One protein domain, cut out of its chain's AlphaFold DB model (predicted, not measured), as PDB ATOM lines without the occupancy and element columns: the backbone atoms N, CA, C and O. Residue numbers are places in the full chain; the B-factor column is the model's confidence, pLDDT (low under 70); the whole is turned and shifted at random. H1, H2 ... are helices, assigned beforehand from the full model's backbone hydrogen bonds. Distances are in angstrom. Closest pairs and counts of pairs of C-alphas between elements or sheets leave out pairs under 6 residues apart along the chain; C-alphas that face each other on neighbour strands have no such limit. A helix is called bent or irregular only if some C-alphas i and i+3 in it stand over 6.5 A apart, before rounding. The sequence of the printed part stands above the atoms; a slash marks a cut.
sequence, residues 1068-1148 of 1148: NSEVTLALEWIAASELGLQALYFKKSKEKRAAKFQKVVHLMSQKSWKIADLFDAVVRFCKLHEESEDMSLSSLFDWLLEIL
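What this domain is: This is residues 1068 to 1148 of the 1148 residues of the protein "SPHK1 interactor, AKAP domain containing" of Hippocampus comes (UniProt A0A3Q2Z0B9). Two helix pairs cross: H2 with short H4, side by side, and H1 with H3, partly side by side. Residues 1130 to 1136 stick out. The printed part has 81 residues with four named helices, H1 to H4, and no named strand: all helix, compact, radius of gyration of the C-alphas 12.7 A, spans 40 by 30 by 19 A.

Where its parts are: H2, residues 1092 to 1110, 27.8 A, kinks 44 degrees near 1099 and is irregular: C-alphas 1093 and 1096 are 7.4 A apart. H4 is residues 1140 to 1147; H1, 1069 to 1082, begins at C-alpha (-8.405, -10.029, -1.281); H3, 1115 to 1131, 24.5 A, ends at (-3.790, -4.014, 16.502).

How they stand to each other: H2 touches H4 at a shallow tilt of 18 degrees, closest C-alphas 1104 and 1145, 5.9 A. H1 touches H3 at 25 degrees, shallow, opposite ways, closest C-alphas 1078 and 1115, 6.1 A. H1 touches H2 at a steep 56 degrees, closest C-alphas 1070 and 1097, 7.1 A. Every O i to N i+4 pair is within hydrogen-bond range in H1, H3 and H4; in H2, 10 of 15.

The domain as a whole: The printed part has no cut. Residues 1086 to 1097 and 1132 to 1138 have pLDDT under 70.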
ATOM      1  N   ASN A1068      -9.642  -9.269   3.144       71.12
ATOM      2  CA  ASN A1068      -8.797  -8.500   2.229       71.12
ATOM      3  C   ASN A1068      -8.266  -9.392   1.089       71.12
ATOM      4  O   ASN A1068      -7.405 -10.243   1.305       71.12
ATOM      5  N   SER A1069      -8.725  -9.150  -0.146       72.81
ATOM      6  CA  SER A1069      -8.405 -10.029  -1.281       72.81
ATOM      7  C   SER A1069      -6.925 -10.097  -1.676       72.81
ATOM      8  O   SER A1069      -6.555 -10.989  -2.440       72.81
ATOM      9  N   GLU A1070      -6.068  -9.206  -1.166       82.94
ATOM     10  CA  GLU A1070      -4.614  -9.334  -1.319       82.94
ATOM     11  C   GLU A1070      -4.046 -10.421  -0.390       82.94
ATOM     12  O   GLU A1070      -3.236 -11.234  -0.837       82.94
ATOM     13  N   VAL A1071      -4.538 -10.515   0.855       84.00
ATOM     14  CA  VAL A1071      -4.233 -11.622   1.784       84.00
ATOM     15  C   VAL A1071      -4.718 -12.939   1.186       84.00
ATOM     16  O   VAL A1071      -3.953 -13.898   1.107       84.00
ATOM     17  N   THR A1072      -5.954 -12.967   0.677       79.81
ATOM     18  CA  THR A1072      -6.523 -14.149   0.020       79.81
ATOM     19  C   THR A1072      -5.673 -14.606  -1.166       79.81
ATOM     20  O   THR A1072      -5.336 -15.781  -1.256       79.81
ATOM     21  N   LEU A1073      -5.256 -13.690  -2.049       82.62
ATOM     22  CA  LEU A1073      -4.453 -14.029  -3.231       82.62
ATOM     23  C   LEU A1073      -3.019 -14.467  -2.869       82.62
ATOM     24  O   LEU A1073      -2.466 -15.348  -3.529       82.62
ATOM     25  N   ALA A1074      -2.434 -13.926  -1.794       86.31
ATOM     26  CA  ALA A1074      -1.167 -14.424  -1.255       86.31
ATOM     27  C   ALA A1074      -1.302 -15.857  -0.705       86.31
ATOM     28  O   ALA A1074      -0.447 -16.697  -0.982       86.31
ATOM     29  N   LEU A1075      -2.384 -16.161   0.021       85.31
ATOM     30  CA  LEU A1075      -2.659 -17.500   0.558       85.31
ATOM     31  C   LEU A1075      -2.993 -18.522  -0.545       85.31
ATOM     32  O   LEU A1075      -2.470 -19.636  -0.504       85.31
ATOM     33  N   GLU A1076      -3.772 -18.134  -1.565       80.44
ATOM     34  CA  GLU A1076      -4.008 -18.920  -2.791       80.44
ATOM     35  C   GLU A1076      -2.668 -19.337  -3.437       80.44
ATOM     36  O   GLU A1076      -2.471 -20.505  -3.788       80.44
ATOM     37  N   TRP A1077      -1.709 -18.407  -3.538       84.81
ATOM     38  CA  TRP A1077      -0.383 -18.667  -4.110       84.81
ATOM     39  C   TRP A1077       0.540 -19.495  -3.207       84.81
ATOM     40  O   TRP A1077       1.231 -20.387  -3.704       84.81
ATOM     41  N   ILE A1078       0.538 -19.250  -1.893       86.25
ATOM     42  CA  ILE A1078       1.277 -20.049  -0.901       86.25
ATOM     43  C   ILE A1078       0.835 -21.515  -0.977       86.25
ATOM     44  O   ILE A1078       1.672 -22.401  -1.144       86.25
ATOM     45  N   ALA A1079      -0.477 -21.770  -0.935       82.00
ATOM     46  CA  ALA A1079      -1.033 -23.118  -0.986       82.00
ATOM     47  C   ALA A1079      -0.680 -23.839  -2.298       82.00
ATOM     48  O   ALA A1079      -0.240 -24.987  -2.275       82.00
ATOM     49  N   ALA A1080      -0.809 -23.163  -3.444       81.19
ATOM     50  CA  ALA A1080      -0.431 -23.726  -4.739       81.19
ATOM     51  C   ALA A1080       1.075 -24.026  -4.848       81.19
ATOM     52  O   ALA A1080       1.458 -25.028  -5.454       81.19
ATOM     53  N   SER A1081       1.921 -23.191  -4.241       82.75
ATOM     54  CA  SER A1081       3.378 -23.355  -4.259       82.75
ATOM     55  C   SER A1081       3.832 -24.542  -3.402       82.75
ATOM     56  O   SER A1081       4.631 -25.351  -3.872       82.75
ATOM     57  N   GLU A1082       3.271 -24.717  -2.200       80.25
ATOM     58  CA  GLU A1082       3.507 -25.905  -1.355       80.25
ATOM     59  C   GLU A1082       2.955 -27.196  -1.993       80.25
ATOM     60  O   GLU A1082       3.550 -28.267  -1.870       80.25
ATOM     61  N   LEU A1083       1.848 -27.104  -2.742       78.19
ATOM     62  CA  LEU A1083       1.295 -28.214  -3.529       78.19
ATOM     63  C   LEU A1083       2.067 -28.493  -4.838       78.19
ATOM     64  O   LEU A1083       1.745 -29.454  -5.540       78.19
ATOM     65  N   GLY A1084       3.088 -27.694  -5.174       76.81
ATOM     66  CA  GLY A1084       3.933 -27.883  -6.358       76.81
ATOM     67  C   GLY A1084       3.233 -27.606  -7.694       76.81
ATOM     68  O   GLY A1084       3.583 -28.210  -8.711       76.81
ATOM     69  N   LEU A1085       2.222 -26.731  -7.702       74.75
ATOM     70  CA  LEU A1085       1.424 -26.421  -8.887       74.75
ATOM     71  C   LEU A1085       2.142 -25.421  -9.803       74.75
ATOM     72  O   LEU A1085       2.712 -24.433  -9.352       74.75
ATOM     73  N   GLN A1086       2.095 -25.673 -11.114       64.44
ATOM     74  CA  GLN A1086       2.816 -24.871 -12.117       64.44
ATOM     75  C   GLN A1086       2.002 -23.684 -12.662       64.44
ATOM     76  O   GLN A1086       2.568 -22.804 -13.305       64.44
ATOM     77  N   ALA A1087       0.690 -23.654 -12.415       65.94
ATOM     78  CA  ALA A1087      -0.223 -22.627 -12.904       65.94
ATOM     79  C   ALA A1087      -1.316 -22.320 -11.868       65.94
ATOM     80  O   ALA A1087      -1.746 -23.201 -11.124       65.94
ATOM     81  N   LEU A1088      -1.778 -21.069 -11.863       68.38
ATOM     82  CA  LEU A1088      -2.908 -20.568 -11.082       68.38
ATOM     83  C   LEU A1088      -3.779 -19.684 -11.975       68.38
ATOM     84  O   LEU A1088      -3.255 -18.905 -12.772       68.38
ATOM     85  N   TYR A1089      -5.099 -19.780 -11.817       65.50
ATOM     86  CA  TYR A1089      -6.069 -19.030 -12.613       65.50
ATOM     87  C   TYR A1089      -6.972 -18.202 -11.702       65.50
ATOM     88  O   TYR A1089      -7.829 -18.729 -10.997       65.50
ATOM     89  N   PHE A1090      -6.796 -16.884 -11.738       65.56
ATOM     90  CA  PHE A1090      -7.581 -15.958 -10.930       65.56
ATOM     91  C   PHE A1090      -8.867 -15.525 -11.651       65.56
ATOM     92  O   PHE A1090      -8.879 -15.317 -12.866       65.56
ATOM     93  N   LYS A1091      -9.952 -15.318 -10.890       61.56
ATOM     94  CA  LYS A1091     -11.171 -14.650 -11.386       61.56
ATOM     95  C   LYS A1091     -10.802 -13.256 -11.921       61.56
ATOM     96  O   LYS A1091     -10.029 -12.540 -11.285       61.56
ATOM     97  N   LYS A1092     -11.385 -12.844 -13.055       54.84
ATOM     98  CA  LYS A1092     -11.013 -11.614 -13.797       54.84
ATOM     99  C   LYS A1092     -11.073 -10.319 -12.962       54.84
ATOM    100  O   LYS A1092     -10.349  -9.370 -13.234       54.84
ATOM    101  N   SER A1093     -11.868 -10.289 -11.894       57.06
ATOM    102  CA  SER A1093     -11.896  -9.194 -10.911       57.06
ATOM    103  C   SER A1093     -10.578  -9.007 -10.135       57.06
ATOM    104  O   SER A1093     -10.241  -7.875  -9.790       57.06
ATOM    105  N   LYS A1094      -9.800 -10.074  -9.890       59.50
ATOM    106  CA  LYS A1094      -8.514 -10.019  -9.162       59.50
ATOM    107  C   LYS A1094      -7.331  -9.564 -10.061       59.50
ATOM    108  O   LYS A1094      -6.257  -9.258  -9.546       59.50
ATOM    109  N   GLU A1095      -7.526  -9.428 -11.382       63.03
ATOM    110  CA  GLU A1095      -6.484  -9.159 -12.402       63.03
ATOM    111  C   GLU A1095      -5.630  -7.903 -12.118       63.03
ATOM    112  O   GLU A1095      -4.401  -7.959 -12.173       63.03
ATOM    113  N   LYS A1096      -6.247  -6.781 -11.711       63.12
ATOM    114  CA  LYS A1096      -5.511  -5.543 -11.372       63.12
ATOM    115  C   LYS A1096      -4.605  -5.683 -10.138       63.12
ATOM    116  O   LYS A1096      -3.578  -5.012 -10.070       63.12
ATOM    117  N   ARG A1097      -4.964  -6.536  -9.167       67.06
ATOM    118  CA  ARG A1097      -4.171  -6.773  -7.942       67.06
ATOM    119  C   ARG A1097      -3.068  -7.811  -8.183       67.06
ATOM    120  O   ARG A1097      -1.961  -7.651  -7.669       67.06
ATOM    121  N   ALA A1098      -3.304  -8.786  -9.065       70.69
ATOM    122  CA  ALA A1098      -2.286  -9.746  -9.503       70.69
ATOM    123  C   ALA A1098      -1.026  -9.067 -10.088       70.69
ATOM    124  O   ALA A1098       0.084  -9.540  -9.859       70.69
ATOM    125  N   ALA A1099      -1.164  -7.917 -10.761       77.75
ATOM    126  CA  ALA A1099      -0.029  -7.148 -11.285       77.75
ATOM    127  C   ALA A1099       0.884  -6.534 -10.197       77.75
ATOM    128  O   ALA A1099       2.081  -6.356 -10.437       77.75
ATOM    129  N   LYS A1100       0.365  -6.228  -8.993       81.81
ATOM    130  CA  LYS A1100       1.213  -5.896  -7.830       81.81
ATOM    131  C   LYS A1100       1.879  -7.157  -7.282       81.81
ATOM    132  O   LYS A1100       3.091  -7.174  -7.082       81.81
ATOM    133  N   PHE A1101       1.105  -8.228  -7.106       85.38
ATOM    134  CA  PHE A1101       1.598  -9.490  -6.557       85.38
ATOM    135  C   PHE A1101       2.730 -10.120  -7.389       85.38
ATOM    136  O   PHE A1101       3.695 -10.635  -6.837       85.38
ATOM    137  N   GLN A1102       2.690  -9.996  -8.718       84.06
ATOM    138  CA  GLN A1102       3.796 -10.416  -9.590       84.06
ATOM    139  C   GLN A1102       5.117  -9.693  -9.272       84.06
ATOM    140  O   GLN A1102       6.178 -10.311  -9.355       84.06
ATOM    141  N   LYS A1103       5.079  -8.416  -8.860       85.75
ATOM    142  CA  LYS A1103       6.273  -7.673  -8.415       85.75
ATOM    143  C   LYS A1103       6.767  -8.162  -7.053       85.75
ATOM    144  O   LYS A1103       7.968  -8.354  -6.893       85.75
ATOM    145  N   VAL A1104       5.846  -8.419  -6.116       87.88
ATOM    146  CA  VAL A1104       6.129  -9.025  -4.800       87.88
ATOM    147  C   VAL A1104       6.857 -10.363  -4.978       87.88
ATOM    148  O   VAL A1104       7.973 -10.520  -4.494       87.88
ATOM    149  N   VAL A1105       6.295 -11.293  -5.757       87.19
ATOM    150  CA  VAL A1105       6.901 -12.612  -6.027       87.19
ATOM    151  C   VAL A1105       8.250 -12.489  -6.750       87.19
ATOM    152  O   VAL A1105       9.183 -13.237  -6.453       87.19
ATOM    153  N   HIS A1106       8.401 -11.522  -7.661       86.31
ATOM    154  CA  HIS A1106       9.680 -11.274  -8.327       86.31
ATOM    155  C   HIS A1106      10.766 -10.797  -7.344       86.31
ATOM    156  O   HIS A1106      11.875 -11.330  -7.361       86.31
ATOM    157  N   LEU A1107      10.454  -9.850  -6.454       87.88
ATOM    158  CA  LEU A1107      11.398  -9.354  -5.444       87.88
ATOM    159  C   LEU A1107      11.688 -10.390  -4.350       87.88
ATOM    160  O   LEU A1107      12.847 -10.552  -3.974       87.88
ATOM    161  N   MET A1108      10.700 -11.189  -3.929       90.62
ATOM    162  CA  MET A1108      10.928 -12.381  -3.097       90.62
ATOM    163  C   MET A1108      11.970 -13.313  -3.722       90.62
ATOM    164  O   MET A1108      12.900 -13.748  -3.041       90.62
ATOM    165  N   SER A1109      11.854 -13.582  -5.028       86.62
ATOM    166  CA  SER A1109      12.818 -14.413  -5.755       86.62
ATOM    167  C   SER A1109      14.207 -13.771  -5.847       86.62
ATOM    168  O   SER A1109      15.192 -14.507  -5.860       86.62
ATOM    169  N   GLN A1110      14.316 -12.437  -5.892       88.94
ATOM    170  CA  GLN A1110      15.607 -11.738  -5.832       88.94
ATOM    171  C   GLN A1110      16.223 -11.782  -4.422       88.94
ATOM    172  O   GLN A1110      17.415 -12.050  -4.283       88.94
ATOM    173  N   LYS A1111      15.418 -11.584  -3.368       88.06
ATOM    174  CA  LYS A1111      15.841 -11.664  -1.958       88.06
ATOM    175  C   LYS A1111      15.944 -13.098  -1.414       88.06
ATOM    176  O   LYS A1111      16.242 -13.280  -0.234       88.06
ATOM    177  N   SER A1112      15.750 -14.124  -2.246       87.56
ATOM    178  CA  SER A1112      15.786 -15.554  -1.879       87.56
ATOM    179  C   SER A1112      14.800 -15.979  -0.773       87.56
ATOM    180  O   SER A1112      15.046 -16.953  -0.060       87.56
ATOM    181  N   TRP A1113      13.678 -15.264  -0.638       90.69
ATOM    182  CA  TRP A1113      12.612 -15.604   0.310       90.69
ATOM    183  C   TRP A1113      11.957 -16.942  -0.046       90.69
ATOM    184  O   TRP A1113      11.686 -17.243  -1.210       90.69
ATOM    185  N   LYS A1114      11.650 -17.727   0.983       88.38
ATOM    186  CA  LYS A1114      10.857 -18.953   0.902       88.38
ATOM    187  C   LYS A1114       9.374 -18.633   1.066       88.38
ATOM    188  O   LYS A1114       8.990 -17.581   1.572       88.38
ATOM    189  N   ILE A1115       8.537 -19.608   0.728       87.06
ATOM    190  CA  ILE A1115       7.083 -19.552   0.933       87.06
ATOM    191  C   ILE A1115       6.751 -19.300   2.420       87.06
ATOM    192  O   ILE A1115       5.894 -18.477   2.732       87.06
ATOM    193  N   ALA A1116       7.502 -19.920   3.337       86.12
ATOM    194  CA  ALA A1116       7.387 -19.697   4.781       86.12
ATOM    195  C   ALA A1116       7.699 -18.250   5.222       86.12
ATOM    196  O   ALA A1116       7.059 -17.754   6.147       86.12
ATOM    197  N   ASP A1117       8.634 -17.562   4.555       90.50
ATOM    198  CA  ASP A1117       9.006 -16.180   4.893       90.50
ATOM    199  C   ASP A1117       7.899 -15.196   4.459       90.50
ATOM    200  O   ASP A1117       7.585 -14.245   5.177       90.50
ATOM    201  N   LEU A1118       7.235 -15.474   3.325       89.75
ATOM    202  CA  LEU A1118       6.012 -14.772   2.915       89.75
ATOM    203  C   LEU A1118       4.847 -15.065   3.866       89.75
ATOM    204  O   LEU A1118       4.135 -14.139   4.240       89.75
ATOM    205  N   PHE A1119       4.646 -16.321   4.276       90.94
ATOM    206  CA  PHE A1119       3.573 -16.679   5.208       90.94
ATOM    207  C   PHE A1119       3.731 -15.964   6.560       90.94
ATOM    208  O   PHE A1119       2.773 -15.374   7.053       90.94
ATOM    209  N   ASP A1120       4.944 -15.924   7.120       90.00
ATOM    210  CA  ASP A1120       5.240 -15.146   8.330       90.00
ATOM    211  C   ASP A1120       5.026 -13.634   8.126       90.00
ATOM    212  O   ASP A1120       4.465 -12.965   8.996       90.00
ATOM    213  N   ALA A1121       5.388 -13.084   6.960       90.00
ATOM    214  CA  ALA A1121       5.107 -11.686   6.633       90.00
ATOM    215  C   ALA A1121       3.597 -11.391   6.545       90.00
ATOM    216  O   ALA A1121       3.149 -10.392   7.104       90.00
ATOM    217  N   VAL A1122       2.800 -12.267   5.925       90.00
ATOM    218  CA  VAL A1122       1.331 -12.145   5.872       90.00
ATOM    219  C   VAL A1122       0.724 -12.241   7.277       90.00
ATOM    220  O   VAL A1122      -0.099 -11.406   7.638       90.00
ATOM    221  N   VAL A1123       1.180 -13.180   8.112       88.38
ATOM    222  CA  VAL A1123       0.740 -13.292   9.517       88.38
ATOM    223  C   VAL A1123       1.117 -12.047  10.333       88.38
ATOM    224  O   VAL A1123       0.335 -11.618  11.182       88.38
ATOM    225  N   ARG A1124       2.278 -11.427  10.077       87.56
ATOM    226  CA  ARG A1124       2.652 -10.136  10.681       87.56
ATOM    227  C   ARG A1124       1.757  -8.989  10.206       87.56
ATOM    228  O   ARG A1124       1.334  -8.202  11.045       87.56
ATOM    229  N   PHE A1125       1.425  -8.917   8.917       87.38
ATOM    230  CA  PHE A1125       0.489  -7.918   8.389       87.38
ATOM    231  C   PHE A1125      -0.902  -8.045   9.027       87.38
ATOM    232  O   PHE A1125      -1.448  -7.049   9.490       87.38
ATOM    233  N   CYS A1126      -1.447  -9.264   9.123       84.50
ATOM    234  CA  CYS A1126      -2.744  -9.503   9.761       84.50
ATOM    235  C   CYS A1126      -2.771  -9.038  11.225       84.50
ATOM    236  O   CYS A1126      -3.720  -8.372  11.617       84.50
ATOM    237  N   LYS A1127      -1.716  -9.310  12.007       85.50
ATOM    238  CA  LYS A1127      -1.615  -8.843  13.403       85.50
ATOM    239  C   LYS A1127      -1.541  -7.323  13.517       85.50
ATOM    240  O   LYS A1127      -2.243  -6.747  14.332       85.50
ATOM    241  N   LEU A1128      -0.740  -6.668  12.674       82.31
ATOM    242  CA  LEU A1128      -0.668  -5.202  12.647       82.31
ATOM    243  C   LEU A1128      -2.034  -4.579  12.316       82.31
ATOM    244  O   LEU A1128      -2.410  -3.583  12.918       82.31
ATOM    245  N   HIS A1129      -2.793  -5.197  11.409       74.38
ATOM    246  CA  HIS A1129      -4.141  -4.766  11.032       74.38
ATOM    247  C   HIS A1129      -5.210  -5.071  12.108       74.38
ATOM    248  O   HIS A1129      -6.241  -4.405  12.144       74.38
ATOM    249  N   GLU A1130      -4.981  -6.052  12.984       72.75
ATOM    250  CA  GLU A1130      -5.822  -6.344  14.157       72.75
ATOM    251  C   GLU A1130      -5.499  -5.406  15.341       72.75
ATOM    252  O   GLU A1130      -6.377  -5.080  16.133       72.75
ATOM    253  N   GLU A1131      -4.255  -4.923  15.441       70.06
ATOM    254  CA  GLU A1131      -3.790  -4.014  16.502       70.06
ATOM    255  C   GLU A1131      -3.977  -2.511  16.185       70.06
ATOM    256  O   GLU A1131      -3.885  -1.693  17.103       70.06
ATOM    257  N   SER A1132      -4.232  -2.112  14.928       60.78
ATOM    258  CA  SER A1132      -4.371  -0.695  14.534       60.78
ATOM    259  C   SER A1132      -5.697  -0.358  13.832       60.78
ATOM    260  O   SER A1132      -5.747  -0.242  12.607       60.78
ATOM    261  N   GLU A1133      -6.756  -0.109  14.609       50.97
ATOM    262  CA  GLU A1133      -8.059   0.354  14.084       50.97
ATOM    263  C   GLU A1133      -7.993   1.758  13.434       50.97
ATOM    264  O   GLU A1133      -8.768   2.052  12.528       50.97
ATOM    265  N   ASP A1134      -7.041   2.607  13.854       45.84
ATOM    266  CA  ASP A1134      -6.950   4.036  13.488       45.84
ATOM    267  C   ASP A1134      -5.884   4.393  12.420       45.84
ATOM    268  O   ASP A1134      -5.715   5.570  12.090       45.84
ATOM    269  N   MET A1135      -5.132   3.431  11.861       49.03
ATOM    270  CA  MET A1135      -4.161   3.720  10.788       49.03
ATOM    271  C   MET A1135      -4.607   3.196   9.426       49.03
ATOM    272  O   MET A1135      -4.899   2.015   9.255       49.03
ATOM    273  N   SER A1136      -4.523   4.060   8.411       55.62
ATOM    274  CA  SER A1136      -4.648   3.691   6.999       55.62
ATOM    275  C   SER A1136      -3.408   2.911   6.535       55.62
ATOM    276  O   SER A1136      -2.545   3.455   5.843       55.62
ATOM    277  N   LEU A1137      -3.284   1.651   6.965       56.53
ATOM    278  CA  LEU A1137      -2.197   0.766   6.550       56.53
ATOM    279  C   LEU A1137      -2.179   0.607   5.022       56.53
ATOM    280  O   LEU A1137      -3.219   0.443   4.379       56.53
ATOM    281  N   SER A1138      -0.973   0.625   4.452       68.12
ATOM    282  CA  SER A1138      -0.713   0.329   3.042       68.12
ATOM    283  C   SER A1138      -1.346  -1.009   2.638       68.12
ATOM    284  O   SER A1138      -1.465  -1.921   3.461       68.12
ATOM    285  N   SER A1139      -1.721  -1.170   1.361       84.06
ATOM    286  CA  SER A1139      -2.223  -2.465   0.874       84.06
ATOM    287  C   SER A1139      -1.179  -3.558   1.149       84.06
ATOM    288  O   SER A1139       0.016  -3.257   1.141       84.06
ATOM    289  N   LEU A1140      -1.589  -4.811   1.398       85.19
ATOM    290  CA  LEU A1140      -0.644  -5.892   1.728       85.19
ATOM    291  C   LEU A1140       0.491  -5.949   0.702       85.19
ATOM    292  O   LEU A1140       1.647  -6.121   1.073       85.19
ATOM    293  N   PHE A1141       0.174  -5.795  -0.583       89.06
ATOM    294  CA  PHE A1141       1.193  -5.813  -1.624       89.06
ATOM    295  C   PHE A1141       2.082  -4.567  -1.629       89.06
ATOM    296  O   PHE A1141       3.250  -4.706  -1.958       89.06
ATOM    297  N   ASP A1142       1.600  -3.391  -1.222       86.31
ATOM    298  CA  ASP A1142       2.465  -2.212  -1.060       86.31
ATOM    299  C   ASP A1142       3.382  -2.364   0.167       86.31
ATOM    300  O   ASP A1142       4.590  -2.183   0.048       86.31
ATOM    301  N   TRP A1143       2.851  -2.822   1.306       88.56
ATOM    302  CA  TRP A1143       3.639  -3.123   2.510       88.56
ATOM    303  C   TRP A1143       4.681  -4.229   2.270       88.56
ATOM    304  O   TRP A1143       5.828  -4.122   2.704       88.56
ATOM    305  N   LEU A1144       4.320  -5.280   1.522       87.06
ATOM    306  CA  LEU A1144       5.277  -6.299   1.093       87.06
ATOM    307  C   LEU A1144       6.349  -5.706   0.167       87.06
ATOM    308  O   LEU A1144       7.513  -6.054   0.323       87.06
ATOM    309  N   LEU A1145       6.004  -4.795  -0.753       86.56
ATOM    310  CA  LEU A1145       6.979  -4.107  -1.614       86.56
ATOM    311  C   LEU A1145       7.908  -3.142  -0.851       86.56
ATOM    312  O   LEU A1145       9.004  -2.881  -1.335       86.56
ATOM    313  N   GLU A1146       7.512  -2.642   0.324       85.25
ATOM    314  CA  GLU A1146       8.361  -1.809   1.194       85.25
ATOM    315  C   GLU A1146       9.393  -2.623   1.999       85.25
ATOM    316  O   GLU A1146      10.460  -2.102   2.330       85.25
ATOM    317  N   ILE A1147       9.114  -3.899   2.304       83.38
ATOM    318  CA  ILE A1147      10.050  -4.794   3.019       83.38
ATOM    319  C   ILE A1147      10.863  -5.714   2.082       83.38
ATOM    320  O   ILE A1147      11.910  -6.253   2.480       83.38
ATOM    321  N   LEU A1148      10.410  -5.891   0.834       79.25
ATOM    322  CA  LEU A1148      11.069  -6.658  -0.236       79.25
ATOM    323  C   LEU A1148      12.046  -5.831  -1.092       79.25
ATOM    324  O   LEU A1148      12.614  -6.451  -2.014       79.25
TER     325      LEU A1148